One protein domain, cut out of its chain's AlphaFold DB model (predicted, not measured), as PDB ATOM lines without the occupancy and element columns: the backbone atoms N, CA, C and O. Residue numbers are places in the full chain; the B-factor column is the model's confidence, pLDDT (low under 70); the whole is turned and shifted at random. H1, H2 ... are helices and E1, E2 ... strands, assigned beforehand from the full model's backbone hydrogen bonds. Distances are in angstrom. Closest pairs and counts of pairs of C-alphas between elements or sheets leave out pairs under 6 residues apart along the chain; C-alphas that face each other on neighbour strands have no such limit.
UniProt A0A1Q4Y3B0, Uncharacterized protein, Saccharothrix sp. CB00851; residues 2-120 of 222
ATOM      1  N   ARG A   2      14.244 -19.255  45.321       28.66
ATOM      2  CA  ARG A   2      12.939 -18.852  44.786       28.66
ATOM      3  C   ARG A   2      12.223 -20.124  44.296       28.66
ATOM      4  O   ARG A   2      12.888 -20.975  43.717       28.66
ATOM      5  N   PRO A   3      10.919 -20.276  44.559       35.94
ATOM      6  CA  PRO A   3      10.132 -21.420  44.087       35.94
ATOM      7  C   PRO A   3      10.069 -21.551  42.554       35.94
ATOM      8  O   PRO A   3       9.749 -22.609  42.041       35.94
ATOM      9  N   ASP A   4      10.401 -20.500  41.803       39.75
ATOM     10  CA  ASP A   4      10.038 -20.346  40.392       39.75
ATOM     11  C   ASP A   4      10.774 -21.267  39.409       39.75
ATOM     12  O   ASP A   4      10.133 -21.767  38.495       39.75
ATOM     13  N   ALA A   5      12.070 -21.537  39.565       37.16
ATOM     14  CA  ALA A   5      12.802 -22.335  38.574       37.16
ATOM     15  C   ALA A   5      12.594 -23.850  38.704       37.16
ATOM     16  O   ALA A   5      12.410 -24.541  37.703       37.16
ATOM     17  N   VAL A   6      12.602 -24.370  39.936       40.50
ATOM     18  CA  VAL A   6      12.287 -25.784  40.189       40.50
ATOM     19  C   VAL A   6      10.846 -26.051  39.777       40.50
ATOM     20  O   VAL A   6      10.612 -26.994  39.033       40.50
ATOM     21  N   ASP A   7       9.906 -25.184  40.164       46.31
ATOM     22  CA  ASP A   7       8.510 -25.320  39.752       46.31
ATOM     23  C   ASP A   7       8.352 -25.150  38.231       46.31
ATOM     24  O   ASP A   7       7.542 -25.853  37.636       46.31
ATOM     25  N   HIS A   8       9.145 -24.293  37.570       47.00
ATOM     26  CA  HIS A   8       9.139 -24.135  36.110       47.00
ATOM     27  C   HIS A   8       9.561 -25.416  35.389       47.00
ATOM     28  O   HIS A   8       8.825 -25.888  34.527       47.00
ATOM     29  N   TYR A   9      10.696 -26.012  35.761       47.44
ATOM     30  CA  TYR A   9      11.154 -27.250  35.130       47.44
ATOM     31  C   TYR A   9      10.323 -28.462  35.556       47.44
ATOM     32  O   TYR A   9      10.071 -29.324  34.728       47.44
ATOM     33  N   VAL A  10       9.817 -28.519  36.791       49.16
ATOM     34  CA  VAL A  10       8.844 -29.545  37.210       49.16
ATOM     35  C   VAL A  10       7.551 -29.426  36.404       49.16
ATOM     36  O   VAL A  10       7.019 -30.441  35.974       49.16
ATOM     37  N   THR A  11       7.065 -28.209  36.153       52.06
ATOM     38  CA  THR A  11       5.884 -27.974  35.307       52.06
ATOM     39  C   THR A  11       6.164 -28.350  33.853       52.06
ATOM     40  O   THR A  11       5.336 -29.010  33.240       52.06
ATOM     41  N   LEU A  12       7.338 -27.998  33.322       48.25
ATOM     42  CA  LEU A  12       7.779 -28.372  31.974       48.25
ATOM     43  C   LEU A  12       7.890 -29.898  31.811       48.25
ATOM     44  O   LEU A  12       7.477 -30.434  30.792       48.25
ATOM     45  N   LEU A  13       8.423 -30.595  32.822       50.62
ATOM     46  CA  LEU A  13       8.553 -32.055  32.855       50.62
ATOM     47  C   LEU A  13       7.208 -32.772  33.075       50.62
ATOM     48  O   LEU A  13       7.092 -33.944  32.736       50.62
ATOM     49  N   ALA A  14       6.218 -32.099  33.671       50.69
ATOM     50  CA  ALA A  14       4.893 -32.654  33.966       50.69
ATOM     51  C   ALA A  14       3.854 -32.412  32.855       50.69
ATOM     52  O   ALA A  14       2.749 -32.951  32.934       50.69
ATOM     53  N   ASP A  15       4.173 -31.589  31.856       51.22
ATOM     54  CA  ASP A  15       3.305 -31.313  30.713       51.22
ATOM     55  C   ASP A  15       3.661 -32.266  29.556       51.22
ATOM     56  O   ASP A  15       4.653 -32.069  28.852       51.22
ATOM     57  N   ASP A  16       2.847 -33.315  29.371       47.19
ATOM     58  CA  ASP A  16       3.037 -34.436  28.422       47.19
ATOM     59  C   ASP A  16       3.236 -34.009  26.946       47.19
ATOM     60  O   ASP A  16       3.570 -34.838  26.099       47.19
ATOM     61  N   GLY A  17       3.022 -32.732  26.610       47.50
ATOM     62  CA  GLY A  17       3.230 -32.174  25.270       47.50
ATOM     63  C   GLY A  17       4.386 -31.178  25.131       47.50
ATOM     64  O   GLY A  17       4.603 -30.692  24.023       47.50
ATOM     65  N   ALA A  18       5.090 -30.836  26.216       47.72
ATOM     66  CA  ALA A  18       6.066 -29.737  26.241       47.72
ATOM     67  C   ALA A  18       7.534 -30.188  26.301       47.72
ATOM     68  O   ALA A  18       8.433 -29.359  26.128       47.72
ATOM     69  N   LEU A  19       7.794 -31.475  26.553       49.69
ATOM     70  CA  LEU A  19       9.158 -31.989  26.586       49.69
ATOM     71  C   LEU A  19       9.761 -32.071  25.174       49.69
ATOM     72  O   LEU A  19       9.107 -32.596  24.268       49.69
ATOM     73  N   PRO A  20      10.996 -31.577  24.962       50.22
ATOM     74  CA  PRO A  20      11.674 -31.709  23.680       50.22
ATOM     75  C   PRO A  20      12.070 -33.169  23.457       50.22
ATOM     76  O   PRO A  20      12.827 -33.724  24.248       50.22
ATOM     77  N   SER A  21      11.510 -33.739  22.389       57.12
ATOM     78  CA  SER A  21      11.832 -35.014  21.741       57.12
ATOM     79  C   SER A  21      12.009 -36.262  22.628       57.12
ATOM     80  O   SER A  21      11.870 -36.269  23.848       57.12
ATOM     81  N   GLU A  22      12.228 -37.403  21.976       64.19
ATOM     82  CA  GLU A  22      12.429 -38.687  22.650       64.19
ATOM     83  C   GLU A  22      13.822 -38.782  23.323       64.19
ATOM     84  O   GLU A  22      14.091 -39.741  24.050       64.19
ATOM     85  N   ALA A  23      14.713 -37.805  23.105       70.94
ATOM     86  CA  ALA A  23      16.037 -37.741  23.715       70.94
ATOM     87  C   ALA A  23      16.419 -36.301  24.083       70.94
ATOM     88  O   ALA A  23      16.209 -35.376  23.311       70.94
ATOM     89  N   PHE A  24      16.999 -36.093  25.262       75.62
ATOM     90  CA  PHE A  24      17.299 -34.757  25.762       75.62
ATOM     91  C   PHE A  24      18.435 -34.787  26.775       75.62
ATOM     92  O   PHE A  24      18.664 -35.784  27.468       75.62
ATOM     93  N   CYS A  25      19.142 -33.666  26.880       82.38
ATOM     94  CA  CYS A  25      20.152 -33.484  27.899       82.38
ATOM     95  C   CYS A  25      20.034 -32.128  28.592       82.38
ATOM     96  O   CYS A  25      19.989 -31.085  27.942       82.38
ATOM     97  N   LEU A  26      20.025 -32.151  29.928       81.62
ATOM     98  CA  LEU A  26      20.155 -30.960  30.759       81.62
ATOM     99  C   LEU A  26      21.530 -30.948  31.400       81.62
ATOM    100  O   LEU A  26      21.837 -31.767  32.267       81.62
ATOM    101  N   THR A  27      22.335 -29.973  31.014       83.31
ATOM    102  CA  THR A  27      23.609 -29.686  31.655       83.31
ATOM    103  C   THR A  27      23.457 -28.504  32.597       83.31
ATOM    104  O   THR A  27      22.727 -27.555  32.326       83.31
ATOM    105  N   VAL A  28      24.157 -28.543  33.723       79.31
ATOM    106  CA  VAL A  28      24.278 -27.427  34.659       79.31
ATOM    107  C   VAL A  28      25.755 -27.131  34.856       79.31
ATOM    108  O   VAL A  28      26.545 -28.044  35.082       79.31
ATOM    109  N   VAL A  29      26.145 -25.862  34.758       82.62
ATOM    110  CA  VAL A  29      27.526 -25.422  34.985       82.62
ATOM    111  C   VAL A  29      27.577 -24.142  35.809       82.62
ATOM    112  O   VAL A  29      26.856 -23.180  35.546       82.62
ATOM    113  N   ARG A  30      28.432 -24.111  36.830       82.62
ATOM    114  CA  ARG A  30      28.521 -22.980  37.756       82.62
ATOM    115  C   ARG A  30      29.498 -21.917  37.275       82.62
ATOM    116  O   ARG A  30      30.612 -22.223  36.871       82.62
ATOM    117  N   GLY A  31      29.126 -20.649  37.432       81.12
ATOM    118  CA  GLY A  31      30.054 -19.521  37.304       81.12
ATOM    119  C   GLY A  31      30.510 -19.206  35.879       81.12
ATOM    120  O   GLY A  31      31.364 -18.340  35.711       81.12
ATOM    121  N   LEU A  32      29.937 -19.864  34.869       91.19
ATOM    122  CA  LEU A  32      30.108 -19.492  33.468       91.19
ATOM    123  C   LEU A  32      28.976 -18.578  33.022       91.19
ATOM    124  O   LEU A  32      27.832 -18.745  33.440       91.19
ATOM    125  N   SER A  33      29.293 -17.647  32.123       93.31
ATOM    126  CA  SER A  33      28.266 -16.954  31.343       93.31
ATOM    127  C   SER A  33      27.633 -17.904  30.321       93.31
ATOM    128  O   SER A  33      28.274 -18.866  29.898       93.31
ATOM    129  N   VAL A  34      26.420 -17.590  29.853       90.50
ATOM    130  CA  VAL A  34      25.744 -18.347  28.780       90.50
ATOM    131  C   VAL A  34      26.647 -18.525  27.561       90.50
ATOM    132  O   VAL A  34      26.822 -19.640  27.084       90.50
ATOM    133  N   ALA A  35      27.286 -17.449  27.097       92.88
ATOM    134  CA  ALA A  35      28.162 -17.494  25.930       92.88
ATOM    135  C   ALA A  35      29.399 -18.382  26.145       92.88
ATOM    136  O   ALA A  35      29.806 -19.105  25.237       92.88
ATOM    137  N   GLU A  36      29.996 -18.344  27.336       94.19
ATOM    138  CA  GLU A  36      31.161 -19.166  27.661       94.19
ATOM    139  C   GLU A  36      30.788 -20.642  27.821       94.19
ATOM    140  O   GLU A  36      31.485 -21.499  27.283       94.19
ATOM    141  N   ALA A  37      29.678 -20.941  28.500       92.25
ATOM    142  CA  ALA A  37      29.169 -22.299  28.633       92.25
ATOM    143  C   ALA A  37      28.854 -22.901  27.261       92.25
ATOM    144  O   ALA A  37      29.365 -23.964  26.948       92.25
ATOM    145  N   LEU A  38      28.101 -22.185  26.421       92.31
ATOM    146  CA  LEU A  38      27.772 -22.592  25.054       92.31
ATOM    147  C   LEU A  38      29.027 -22.833  24.203       92.31
ATOM    148  O   LEU A  38      29.122 -23.835  23.504       92.31
ATOM    149  N   THR A  39      30.036 -21.968  24.325       93.06
ATOM    150  CA  THR A  39      31.323 -22.154  23.636       93.06
ATOM    151  C   THR A  39      32.041 -23.426  24.097       93.06
ATOM    152  O   THR A  39      32.557 -24.173  23.275       93.06
ATOM    153  N   ARG A  40      32.075 -23.691  25.409       93.44
ATOM    154  CA  ARG A  40      32.684 -24.907  25.981       93.44
ATOM    155  C   ARG A  40      31.868 -26.175  25.717       93.44
ATOM    156  O   ARG A  40      32.429 -27.261  25.763       93.44
ATOM    157  N   PHE A  41      30.574 -26.018  25.455       90.31
ATOM    158  CA  PHE A  41      29.639 -27.074  25.072       90.31
ATOM    159  C   PHE A  41      29.725 -27.432  23.577       90.31
ATOM    160  O   PHE A  41      28.964 -28.268  23.112       90.31
ATOM    161  N   ASP A  42      30.617 -26.785  22.818       89.81
ATOM    162  CA  ASP A  42      30.711 -26.890  21.351       89.81
ATOM    163  C   ASP A  42      29.435 -26.438  20.606       89.81
ATOM    164  O   ASP A  42      29.154 -26.836  19.480       89.81
ATOM    165  N   ALA A  43      28.665 -25.539  21.228       87.50
ATOM    166  CA  ALA A  43      27.428 -24.971  20.697       87.50
ATOM    167  C   ALA A  43      27.533 -23.437  20.607       87.50
ATOM    168  O   ALA A  43      26.889 -22.727  21.381       87.50
ATOM    169  N   PRO A  44      28.371 -22.876  19.712       84.56
ATOM    170  CA  PRO A  44      28.647 -21.442  19.682       84.56
ATOM    171  C   PRO A  44      27.355 -20.609  19.546       84.56
ATOM    172  O   PRO A  44      26.486 -20.954  18.744       84.56
ATOM    173  N   PRO A  45      27.215 -19.488  20.287       83.44
ATOM    174  CA  PRO A  45      25.985 -18.704  20.284       83.44
ATOM    175  C   PRO A  45      25.609 -18.215  18.880       83.44
ATOM    176  O   PRO A  45      26.373 -17.496  18.237       83.44
ATOM    177  N   SER A  46      24.390 -18.528  18.437       79.50
ATOM    178  CA  SER A  46      23.837 -18.041  17.163       79.50
ATOM    179  C   SER A  46      23.447 -16.556  17.198       79.50
ATOM    180  O   SER A  46      23.211 -15.942  16.158       79.50
ATOM    181  N   GLY A  47      23.371 -15.968  18.398       78.88
ATOM    182  CA  GLY A  47      22.901 -14.600  18.625       78.88
ATOM    183  C   GLY A  47      21.377 -14.464  18.680       78.88
ATOM    184  O   GLY A  47      20.874 -13.344  18.763       78.88
ATOM    185  N   TRP A  48      20.636 -15.574  18.634       80.00
ATOM    186  CA  TRP A  48      19.180 -15.586  18.767       80.00
ATOM    187  C   TRP A  48      18.762 -15.947  20.192       80.00
ATOM    188  O   TRP A  48      19.387 -16.775  20.847       80.00
ATOM    189  N   THR A  49      17.683 -15.323  20.664       80.31
ATOM    190  CA  THR A  49      17.044 -15.665  21.939       80.31
ATOM    191  C   THR A  49      15.769 -16.439  21.644       80.31
ATOM    192  O   THR A  49      14.939 -15.980  20.863       80.31
ATOM    193  N   THR A  50      15.620 -17.603  22.266       77.62
ATOM    194  CA  THR A  50      14.454 -18.481  22.130       77.62
ATOM    195  C   THR A  50      14.170 -19.158  23.464       77.62
ATOM    196  O   THR A  50      15.044 -19.204  24.332       77.62
ATOM    197  N   THR A  51      12.963 -19.689  23.633       70.62
ATOM    198  CA  THR A  51      12.677 -20.637  24.713       70.62
ATOM    199  C   THR A  51      12.961 -22.059  24.243       70.62
ATOM    200  O   THR A  51      13.013 -22.320  23.038       70.62
ATOM    201  N   LEU A  52      13.117 -22.989  25.186       63.62
ATOM    202  CA  LEU A  52      13.253 -24.411  24.873       63.62
ATOM    203  C   LEU A  52      11.996 -24.971  24.175       63.62
ATOM    204  O   LEU A  52      12.114 -25.749  23.233       63.62
ATOM    205  N   ALA A  53      10.809 -24.511  24.586       63.62
ATOM    206  CA  ALA A  53       9.532 -24.907  23.990       63.62
ATOM    207  C   ALA A  53       9.402 -24.462  22.522       63.62
ATOM    208  O   ALA A  53       8.852 -25.190  21.703       63.62
ATOM    209  N   ASP A  54       9.945 -23.291  22.176       66.94
ATOM    210  CA  ASP A  54       9.949 -22.786  20.797       66.94
ATOM    211  C   ASP A  54      11.081 -23.403  19.954       66.94
ATOM    212  O   ASP A  54      10.959 -23.567  18.735       66.94
ATOM    213  N   ALA A  55      12.191 -23.755  20.606       65.88
ATOM    214  CA  ALA A  55      13.391 -24.297  19.984       65.88
ATOM    215  C   ALA A  55      13.180 -25.699  19.398       65.88
ATOM    216  O   ALA A  55      13.562 -25.923  18.250       65.88
ATOM    217  N   GLY A  56      12.532 -26.611  20.130       62.66
ATOM    218  CA  GLY A  56      12.315 -27.995  19.678       62.66
ATOM    219  C   GLY A  56      11.550 -28.094  18.345       62.66
ATOM    220  O   GLY A  56      12.088 -28.610  17.363       62.66
ATOM    221  N   PRO A  57      10.334 -27.521  18.230       62.72
ATOM    222  CA  PRO A  57       9.567 -27.528  16.981       62.72
ATOM    223  C   PRO A  57      10.288 -26.835  15.818       62.72
ATOM    224  O   PRO A  57      10.184 -27.271  14.670       62.72
ATOM    225  N   THR A  58      11.034 -25.763  16.106       61.16
ATOM    226  CA  THR A  58      11.798 -25.017  15.097       61.16
ATOM    227  C   THR A  58      12.991 -25.827  14.587       61.16
ATOM    228  O   THR A  58      13.250 -25.824  13.385       61.16
ATOM    229  N   SER A  59      13.682 -26.551  15.473       58.00
ATOM    230  CA  SER A  59      14.796 -27.445  15.138       58.00
ATOM    231  C   SER A  59      14.344 -28.553  14.182       58.00
ATOM    232  O   SER A  59      14.866 -28.675  13.072       58.00
ATOM    233  N   VAL A  60      13.269 -29.259  14.551       58.88
ATOM    234  CA  VAL A  60      12.670 -30.340  13.750       58.88
ATOM    235  C   VAL A  60      12.209 -29.850  12.372       58.88
ATOM    236  O   VAL A  60      12.361 -30.554  11.376       58.88
ATOM    237  N   ALA A  61      11.652 -28.638  12.289       61.16
ATOM    238  CA  ALA A  61      11.159 -28.080  11.032       61.16
ATOM    239  C   ALA A  61      12.273 -27.552  10.108       61.16
ATOM    240  O   ALA A  61      12.123 -27.603   8.886       61.16
ATOM    241  N   ALA A  62      13.358 -27.009  10.670       58.44
ATOM    242  CA  ALA A  62      14.425 -26.366   9.904       58.44
ATOM    243  C   ALA A  62      15.504 -27.350   9.434       58.44
ATOM    244  O   ALA A  62      16.017 -27.202   8.322       58.44
ATOM    245  N   TYR A  63      15.835 -28.347  10.257       57.94
ATOM    246  CA  TYR A  63      16.908 -29.305   9.999       57.94
ATOM    247  C   TYR A  63      16.473 -30.702  10.453       57.94
ATOM    248  O   TYR A  63      16.941 -31.172  11.487       57.94
ATOM    249  N   PRO A  64      15.592 -31.376   9.691       53.81
ATOM    250  CA  PRO A  64      15.041 -32.672  10.086       53.81
ATOM    251  C   PRO A  64      16.103 -33.756  10.310       53.81
ATOM    252  O   PRO A  64      15.809 -34.732  10.993       53.81
ATOM    253  N   ASP A  65      17.321 -33.575   9.780       49.78
ATOM    254  CA  ASP A  65      18.352 -34.607   9.810       49.78
ATOM    255  C   ASP A  65      19.583 -34.309  10.699       49.78
ATOM    256  O   ASP A  65      20.204 -35.278  11.121       49.78
ATOM    257  N   GLU A  66      20.004 -33.062  11.007       53.38
ATOM    258  CA  GLU A  66      21.434 -32.883  11.391       53.38
ATOM    259  C   GLU A  66      21.893 -31.721  12.312       53.38
ATOM    260  O   GLU A  66      23.101 -31.504  12.376       53.38
ATOM    261  N   LEU A  67      21.078 -30.991  13.092       54.69
ATOM    262  CA  LEU A  67      21.672 -29.994  14.025       54.69
ATOM    263  C   LEU A  67      21.135 -30.055  15.470       54.69
ATOM    264  O   LEU A  67      19.983 -29.688  15.692       54.69
ATOM    265  N   PRO A  68      21.963 -30.458  16.466       63.19
ATOM    266  CA  PRO A  68      21.622 -30.341  17.882       63.19
ATOM    267  C   PRO A  68      21.474 -28.867  18.249       63.19
ATOM    268  O   PRO A  68      22.427 -28.088  18.184       63.19
ATOM    269  N   LEU A  69      20.258 -28.473  18.618       75.31
ATOM    270  CA  LEU A  69      19.982 -27.136  19.113       75.31
ATOM    271  C   LEU A  69      20.137 -27.137  20.632       75.31
ATOM    272  O   LEU A  69      19.461 -27.886  21.336       75.31
ATOM    273  N   VAL A  70      21.012 -26.263  21.127       83.56
ATOM    274  CA  VAL A  70      21.209 -26.044  22.559       83.56
ATOM    275  C   VAL A  70      20.631 -24.687  22.932       83.56
ATOM    276  O   VAL A  70      21.056 -23.653  22.414       83.56
ATOM    277  N   VAL A  71      19.670 -24.684  23.849       84.19
ATOM    278  CA  VAL A  71      19.161 -23.465  24.481       84.19
ATOM    279  C   VAL A  71      19.795 -23.362  25.852       84.19
ATOM    280  O   VAL A  71      19.767 -24.317  26.615       84.19
ATOM    281  N   ALA A  72      20.369 -22.212  26.181       86.94
ATOM    282  CA  ALA A  72      20.985 -22.005  27.481       86.94
ATOM    283  C   ALA A  72      20.413 -20.766  28.160       86.94
ATOM    284  O   ALA A  72      20.223 -19.730  27.522       86.94
ATOM    285  N   ASP A  73      20.190 -20.878  29.463       83.69
ATOM    286  CA  ASP A  73      19.787 -19.761  30.315       83.69
ATOM    287  C   ASP A  73      20.679 -19.687  31.560       83.69
ATOM    288  O   ASP A  73      21.427 -20.620  31.863       83.69
ATOM    289  N   HIS A  74      20.627 -18.563  32.266       82.56
ATOM    290  CA  HIS A  74      21.369 -18.332  33.492       82.56
ATOM    291  C   HIS A  74      20.427 -18.143  34.684       82.56
ATOM    292  O   HIS A  74      19.593 -17.242  34.713       82.56
ATOM    293  N   LEU A  75      20.659 -18.910  35.745       74.94
ATOM    294  CA  LEU A  75      19.865 -18.905  36.965       74.94
ATOM    295  C   LEU A  75      20.768 -18.989  38.200       74.94
ATOM    296  O   LEU A  75      21.526 -19.936  38.352       74.94
ATOM    297  N   ASP A  76      20.680 -18.009  39.103       74.12
ATOM    298  CA  ASP A  76      21.320 -18.048  40.433       74.12
ATOM    299  C   ASP A  76      22.820 -18.436  40.442       74.12
ATOM    300  O   ASP A  76      23.318 -19.092  41.356       74.12
ATOM    301  N   GLY A  77      23.572 -17.989  39.433       71.94
ATOM    302  CA  GLY A  77      25.013 -18.263  39.297       71.94
ATOM    303  C   GLY A  77      25.345 -19.556  38.547       71.94
ATOM    304  O   GLY A  77      26.521 -19.919  38.450       71.94
ATOM    305  N   TRP A  78      24.326 -20.224  38.014       81.00
ATOM    306  CA  TRP A  78      24.420 -21.374  37.131       81.00
ATOM    307  C   TRP A  78      24.020 -21.000  35.719       81.00
ATOM    308  O   TRP A  78      23.116 -20.197  35.513       81.00
ATOM    309  N   THR A  79      24.662 -21.638  34.754       85.38
ATOM    310  CA  THR A  79      24.212 -21.681  33.371       85.38
ATOM    311  C   THR A  79      23.685 -23.081  33.078       85.38
ATOM    312  O   THR A  79      24.292 -24.070  33.493       85.38
ATOM    313  N   LEU A  80      22.552 -23.157  32.382       84.06
ATOM    314  CA  LEU A  80      21.815 -24.387  32.115       84.06
ATOM    315  C   LEU A  80      21.673 -24.617  30.605       84.06
ATOM    316  O   LEU A  80      20.679 -24.171  30.029       84.06
ATOM    317  N   PRO A  81      22.645 -25.260  29.933       88.62
ATOM    318  CA  PRO A  81      22.468 -25.725  28.563       88.62
ATOM    319  C   PRO A  81      21.477 -26.894  28.507       88.62
ATOM    320  O   PRO A  81      21.649 -27.904  29.189       88.62
ATOM    321  N   ALA A  82      20.451 -26.756  27.678       83.94
ATOM    322  CA  ALA A  82      19.452 -27.764  27.370       83.94
ATOM    323  C   ALA A  82      19.579 -28.140  25.891       83.94
ATOM    324  O   ALA A  82      19.376 -27.295  25.019       83.94
ATOM    325  N   GLU A  83      19.942 -29.389  25.624       84.12
ATOM    326  CA  GLU A  83      20.138 -29.936  24.284       84.12
ATOM    327  C   GLU A  83      18.973 -30.855  23.923       84.12
ATOM    328  O   GLU A  83      18.740 -31.873  24.581       84.12
ATOM    329  N   ASP A  84      18.270 -30.505  22.849       74.00
ATOM    330  CA  ASP A  84      17.293 -31.387  22.216       74.00
ATOM    331  C   ASP A  84      18.048 -32.453  21.400       74.00
ATOM    332  O   ASP A  84      18.923 -32.087  20.619       74.00
ATOM    333  N   ASN A  85      17.724 -33.741  21.591       76.00
ATOM    334  CA  ASN A  85      18.454 -34.980  21.227       76.00
ATOM    335  C   ASN A  85      19.440 -35.538  22.276       76.00
ATOM    336  O   ASN A  85      19.723 -36.736  22.277       76.00
ATOM    337  N   GLY A  86      19.956 -34.680  23.156       73.62
ATOM    338  CA  GLY A  86      20.864 -35.021  24.247       73.62
ATOM    339  C   GLY A  86      22.257 -35.582  23.906       73.62
ATOM    340  O   GLY A  86      22.870 -36.212  24.771       73.62
ATOM    341  N   TYR A  87      22.774 -35.378  22.694       82.56
ATOM    342  CA  TYR A  87      24.028 -35.984  22.233       82.56
ATOM    343  C   TYR A  87      25.302 -35.450  22.916       82.56
ATOM    344  O   TYR A  87      26.061 -36.234  23.489       82.56
ATOM    345  N   HIS A  88      25.579 -34.145  22.859       86.19
ATOM    346  CA  HIS A  88      26.808 -33.549  23.399       86.19
ATOM    347  C   HIS A  88      26.843 -33.597  24.919       86.19
ATOM    348  O   HIS A  88      27.865 -33.953  25.507       86.19
ATOM    349  N   GLY A  89      25.722 -33.298  25.572       82.00
ATOM    350  CA  GLY A  89      25.662 -33.303  27.029       82.00
ATOM    351  C   GLY A  89      25.833 -34.702  27.636       82.00
ATOM    352  O   GLY A  89      26.089 -34.812  28.832       82.00
ATOM    353  N   ALA A  90      25.712 -35.773  26.846       83.19
ATOM    354  CA  ALA A  90      25.994 -37.139  27.284       83.19
ATOM    355  C   ALA A  90      27.488 -37.520  27.223       83.19
ATOM    356  O   ALA A  90      27.866 -38.558  27.771       83.19
ATOM    357  N   GLN A  91      28.335 -36.717  26.567       84.94
ATOM    358  CA  GLN A  91      29.758 -37.013  26.387       84.94
ATOM    359  C   GLN A  91      30.585 -36.548  27.589       84.94
ATOM    360  O   GLN A  91      30.515 -35.391  28.012       84.94
ATOM    361  N   GLU A  92      31.416 -37.443  28.128       81.12
ATOM    362  CA  GLU A  92      32.266 -37.154  29.289       81.12
ATOM    363  C   GLU A  92      33.253 -36.017  28.990       81.12
ATOM    364  O   GLU A  92      33.486 -35.157  29.836       81.12
ATOM    365  N   GLU A  93      33.777 -35.950  27.766       86.69
ATOM    366  CA  GLU A  93      34.726 -34.930  27.321       86.69
ATOM    367  C   GLU A  93      34.114 -33.520  27.305       86.69
ATOM    368  O   GLU A  93      34.784 -32.541  27.659       86.69
ATOM    369  N   VAL A  94      32.831 -33.405  26.946       89.69
ATOM    370  CA  VAL A  94      32.089 -32.133  26.948       89.69
ATOM    371  C   VAL A  94      31.878 -31.659  28.388       89.69
ATOM    372  O   VAL A  94      32.209 -30.520  28.732       89.69
ATOM    373  N   VAL A  95      31.420 -32.552  29.272       84.44
ATOM    374  CA  VAL A  95      31.219 -32.234  30.699       84.44
ATOM    375  C   VAL A  95      32.550 -31.910  31.393       84.44
ATOM    376  O   VAL A  95      32.623 -30.976  32.201       84.44
ATOM    377  N   ALA A  96      33.629 -32.612  31.043       82.25
ATOM    378  CA  ALA A  96      34.972 -32.327  31.539       82.25
ATOM    379  C   ALA A  96      35.451 -30.932  31.110       82.25
ATOM    380  O   ALA A  96      36.001 -30.191  31.928       82.25
ATOM    381  N   THR A  97      35.193 -30.535  29.860       91.25
ATOM    382  CA  THR A  97      35.548 -29.206  29.335       91.25
ATOM    383  C   THR A  97      34.805 -28.089  30.072       91.25
ATOM    384  O   THR A  97      35.405 -27.080  30.458       91.25
ATOM    385  N   LEU A  98      33.511 -28.278  30.342       86.56
ATOM    386  CA  LEU A  98      32.718 -27.341  31.143       86.56
ATOM    387  C   LEU A  98      33.267 -27.200  32.564       86.56
ATOM    388  O   LEU A  98      33.378 -26.075  33.056       86.56
ATOM    389  N   SER A  99      33.684 -28.313  33.169       83.25
ATOM    390  CA  SER A  99      34.182 -28.390  34.550       83.25
ATOM    391  C   SER A  99      35.551 -27.730  34.770       83.25
ATOM    392  O   SER A  99      35.966 -27.543  35.913       83.25
ATOM    393  N   VAL A 100      36.279 -27.331  33.718       86.25
ATOM    394  CA  VAL A 100      37.592 -26.679  33.872       86.25
ATOM    395  C   VAL A 100      37.459 -25.360  34.641       86.25
ATOM    396  O   VAL A 100      37.004 -24.345  34.109       86.25
ATOM    397  N   GLY A 101      37.894 -25.365  35.904       84.25
ATOM    398  CA  GLY A 101      37.790 -24.213  36.803       84.25
ATOM    399  C   GLY A 101      36.369 -23.930  37.303       84.25
ATOM    400  O   GLY A 101      36.128 -22.845  37.832       84.25
ATOM    401  N   THR A 102      35.438 -24.871  37.133       85.00
ATOM    402  CA  THR A 102      34.028 -24.744  37.522       85.00
ATOM    403  C   THR A 102      33.512 -26.051  38.143       85.00
ATOM    404  O   THR A 102      34.299 -26.926  38.490       85.00
ATOM    405  N   VAL A 103      32.193 -26.170  38.308       75.44
ATOM    406  CA  VAL A 103      31.504 -27.438  38.568       75.44
ATOM    407  C   VAL A 103      30.475 -27.615  37.461       75.44
ATOM    408  O   VAL A 103      29.674 -26.699  37.249       75.44
ATOM    409  N   ALA A 104      30.485 -28.762  36.781       76.50
ATOM    410  CA  ALA A 104      29.457 -29.120  35.816       76.50
ATOM    411  C   ALA A 104      28.909 -30.526  36.073       76.50
ATOM    412  O   ALA A 104      29.612 -31.408  36.558       76.50
ATOM    413  N   ALA A 105      27.640 -30.721  35.741       76.06
ATOM    414  CA  ALA A 105      26.993 -32.022  35.718       76.06
ATOM    415  C   ALA A 105      25.994 -32.045  34.570       76.06
ATOM    416  O   ALA A 105      25.445 -31.010  34.193       76.06
ATOM    417  N   SER A 106      25.748 -33.228  34.030       77.19
ATOM    418  CA  SER A 106      24.830 -33.395  32.917       77.19
ATOM    419  C   SER A 106      23.957 -34.621  33.112       77.19
ATOM    420  O   SER A 106      24.448 -35.665  33.548       77.19
ATOM    421  N   VAL A 107      22.667 -34.468  32.829       70.19
ATOM    422  CA  VAL A 107      21.667 -35.532  32.865       70.19
ATOM    423  C   VAL A 107      21.143 -35.724  31.455       70.19
ATOM    424  O   VAL A 107      20.478 -34.847  30.914       70.19
ATOM    425  N   HIS A 108      21.409 -36.901  30.904       73.62
ATOM    426  CA  HIS A 108      20.914 -37.330  29.602       73.62
ATOM    427  C   HIS A 108      19.806 -38.371  29.768       73.62
ATOM    428  O   HIS A 108      19.897 -39.233  30.649       73.62
ATOM    429  N   TRP A 109      18.808 -38.342  28.886       65.00
ATOM    430  CA  TRP A 109      17.947 -39.487  28.603       65.00
ATOM    431  C   TRP A 109      17.720 -39.628  27.099       65.00
ATOM    432  O   TRP A 109      17.614 -38.630  26.395       65.00
ATOM    433  N   ASN A 110      17.616 -40.866  26.617       63.00
ATOM    434  CA  ASN A 110      17.253 -41.170  25.233       63.00
ATOM    435  C   ASN A 110      15.981 -42.026  25.137       63.00
ATOM    436  O   ASN A 110      15.417 -42.461  26.146       63.00
ATOM    437  N   VAL A 111      15.603 -42.330  23.892       56.41
ATOM    438  CA  VAL A 111      14.439 -43.144  23.496       56.41
ATOM    439  C   VAL A 111      14.481 -44.566  24.076       56.41
ATOM    440  O   VAL A 111      13.460 -45.235  24.224       56.41
ATOM    441  N   GLU A 112      15.683 -45.028  24.423       52.00
ATOM    442  CA  GLU A 112      15.967 -46.342  25.004       52.00
ATOM    443  C   GLU A 112      15.937 -46.311  26.538       52.00
ATOM    444  O   GLU A 112      16.115 -47.340  27.188       52.00
ATOM    445  N   PHE A 113      15.657 -45.144  27.130       45.38
ATOM    446  CA  PHE A 113      15.716 -44.905  28.566       45.38
ATOM    447  C   PHE A 113      17.113 -45.194  29.132       45.38
ATOM    448  O   PHE A 113      17.253 -45.596  30.288       45.38
ATOM    449  N   ASP A 114      18.171 -44.924  28.378       47.91
ATOM    450  CA  ASP A 114      19.520 -44.859  28.919       47.91
ATOM    451  C   ASP A 114      19.726 -43.495  29.567       47.91
ATOM    452  O   ASP A 114      19.615 -42.447  28.938       47.91
ATOM    453  N   SER A 115      19.979 -43.513  30.876       47.53
ATOM    454  CA  SER A 115      20.218 -42.307  31.664       47.53
ATOM    455  C   SER A 115      21.615 -42.339  32.253       47.53
ATOM    456  O   SER A 115      21.900 -43.199  33.091       47.53
ATOM    457  N   ASN A 116      22.443 -41.378  31.857       55.28
ATOM    458  CA  ASN A 116      23.780 -41.189  32.397       55.28
ATOM    459  C   ASN A 116      23.834 -39.863  33.145       55.28
ATOM    460  O   ASN A 116      23.296 -38.852  32.696       55.28
ATOM    461  N   LEU A 117      24.492 -39.904  34.298       52.41
ATOM    462  CA  LEU A 117      24.881 -38.733  35.054       52.41
ATOM    463  C   LEU A 117      26.397 -38.773  35.176       52.41
ATOM    464  O   LEU A 117      26.963 -39.807  35.543       52.41
ATOM    465  N   VAL A 118      27.038 -37.654  34.872       60.09
ATOM    466  CA  VAL A 118      28.494 -37.502  34.940       60.09
ATOM    467  C   VAL A 118      28.808 -36.548  36.099       60.09
ATOM    468  O   VAL A 118      28.825 -35.336  35.886       60.09
ATOM    469  N   PRO A 119      28.935 -37.050  37.348       56.88
ATOM    470  CA  PRO A 119      29.235 -36.217  38.507       56.88
ATOM    471  C   PRO A 119      30.742 -36.099  38.767       56.88
ATOM    472  O   PRO A 119      31.517 -36.983  38.407       56.88
ATOM    473  N   ASP A 120      31.120 -35.085  39.543       54.75
ATOM    474  CA  ASP A 120      32.431 -34.975  40.192       54.75
ATOM    475  C   ASP A 120      32.317 -35.406  41.679       54.75
ATOM    476  O   ASP A 120      31.790 -34.660  42.507       54.75
TER     477      ASP A 120
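This is residues 2 to 120 of the 222 residues of an uncharacterized protein of Saccharothrix sp. CB00851 (UniProt A0A1Q4Y3B0). A twisted wall of five antiparallel strands makes the core, with the short helices H2 and H4 packed over one of its faces. H3 sits over part of the other face, by E2 and E3, and H1 is held off from the sheet at the start of the printed part. The 119 residues hold four named helices and five named strands, along the chain H1 E1 H2 H3 E2 E3 H4 E4 E5; the sheet's order is E2 E3 E1 E4 E5. The class is mixed, helices and strands, and the whole is compact, with a radius of gyration of the C-alphas of 13.6 A and spans of 36 by 35 by 32 A.

Begin at the inner strand E1, residues 24 to 30. Beside it E4, residues 104 to 109, is antiparallel at 171 degrees, with N 26 and O 107 at 2.9 A. On the other side of E1 is E3, residues 78 to 84, antiparallel at 164 degrees; N 27 and O 81 are 2.8 A apart. E2, residues 70 to 75, an edge strand, forms a hairpin with E3, with N 82 and O 71 at 2.7 A. E5, residues 115 to 117, the other edge strand, forms a hairpin with E4; N 108 and O 116 are 3.3 A apart. H4, residues 92 to 99, is over E4 at a height over the sheet of 8.3 A, and its closest C-alphas to E4 are those of Leu 98 and Ala 104, 6.0 A. E3, H4 and E4 form a split strand-helix-strand unit, two strands running the same way with E1 between them, and its crossover is right-handed. H2, residues 34 to 40, is on the same face at a height over the sheet of 8.4 A; its closest C-alphas to E3 are those of Val 34 and Thr 79, 5.9 A. H2 and H4 touch at Arg 40 and Leu 98, whose C-alphas are 5.7 A apart, at a steep tilt of 44 degrees, opposite ways. H3, residues 52 to 62, is on the opposite face, giving three layers, helices on both faces of a sheet; its closest C-alphas to E2 are those of Leu 52 and Val 71, 6.0 A. H1, residues 4 to 14, is not on the sheet and touches no helix. Every O i to N i+4 pair is within hydrogen-bond range in H1, H2 and H4, and 6 of 7 are in H3.

Find C-alpha 24 at (17.299, -34.757, 25.762); from there E1 runs 20.2 A to C-alpha 30. E3 is 19.3 A long, E4 17.1 A and E2 16.1 A, while E5 is 6.8 A and ends at C-alpha 117, (24.881, -38.733, 35.054). H1 begins at C-alpha 4, (10.038, -20.346, 40.392), and runs 14.8 A; H3 runs 15.1 A, H4 10.4 A and H2 10.0 A.

Look to Arg 2 and Asp 65 for the two C-alphas farthest apart, 38.7 A. The printed part has no cut, and residues 61 to 66, of which 61 and 62 belong to H3, stand free. The link from H2 to H3, 11 residues, is long. The mean pLDDT of the printed part is 70.4, and residues 2 to 22, 52 to 68 and 109 to 120 are under 70.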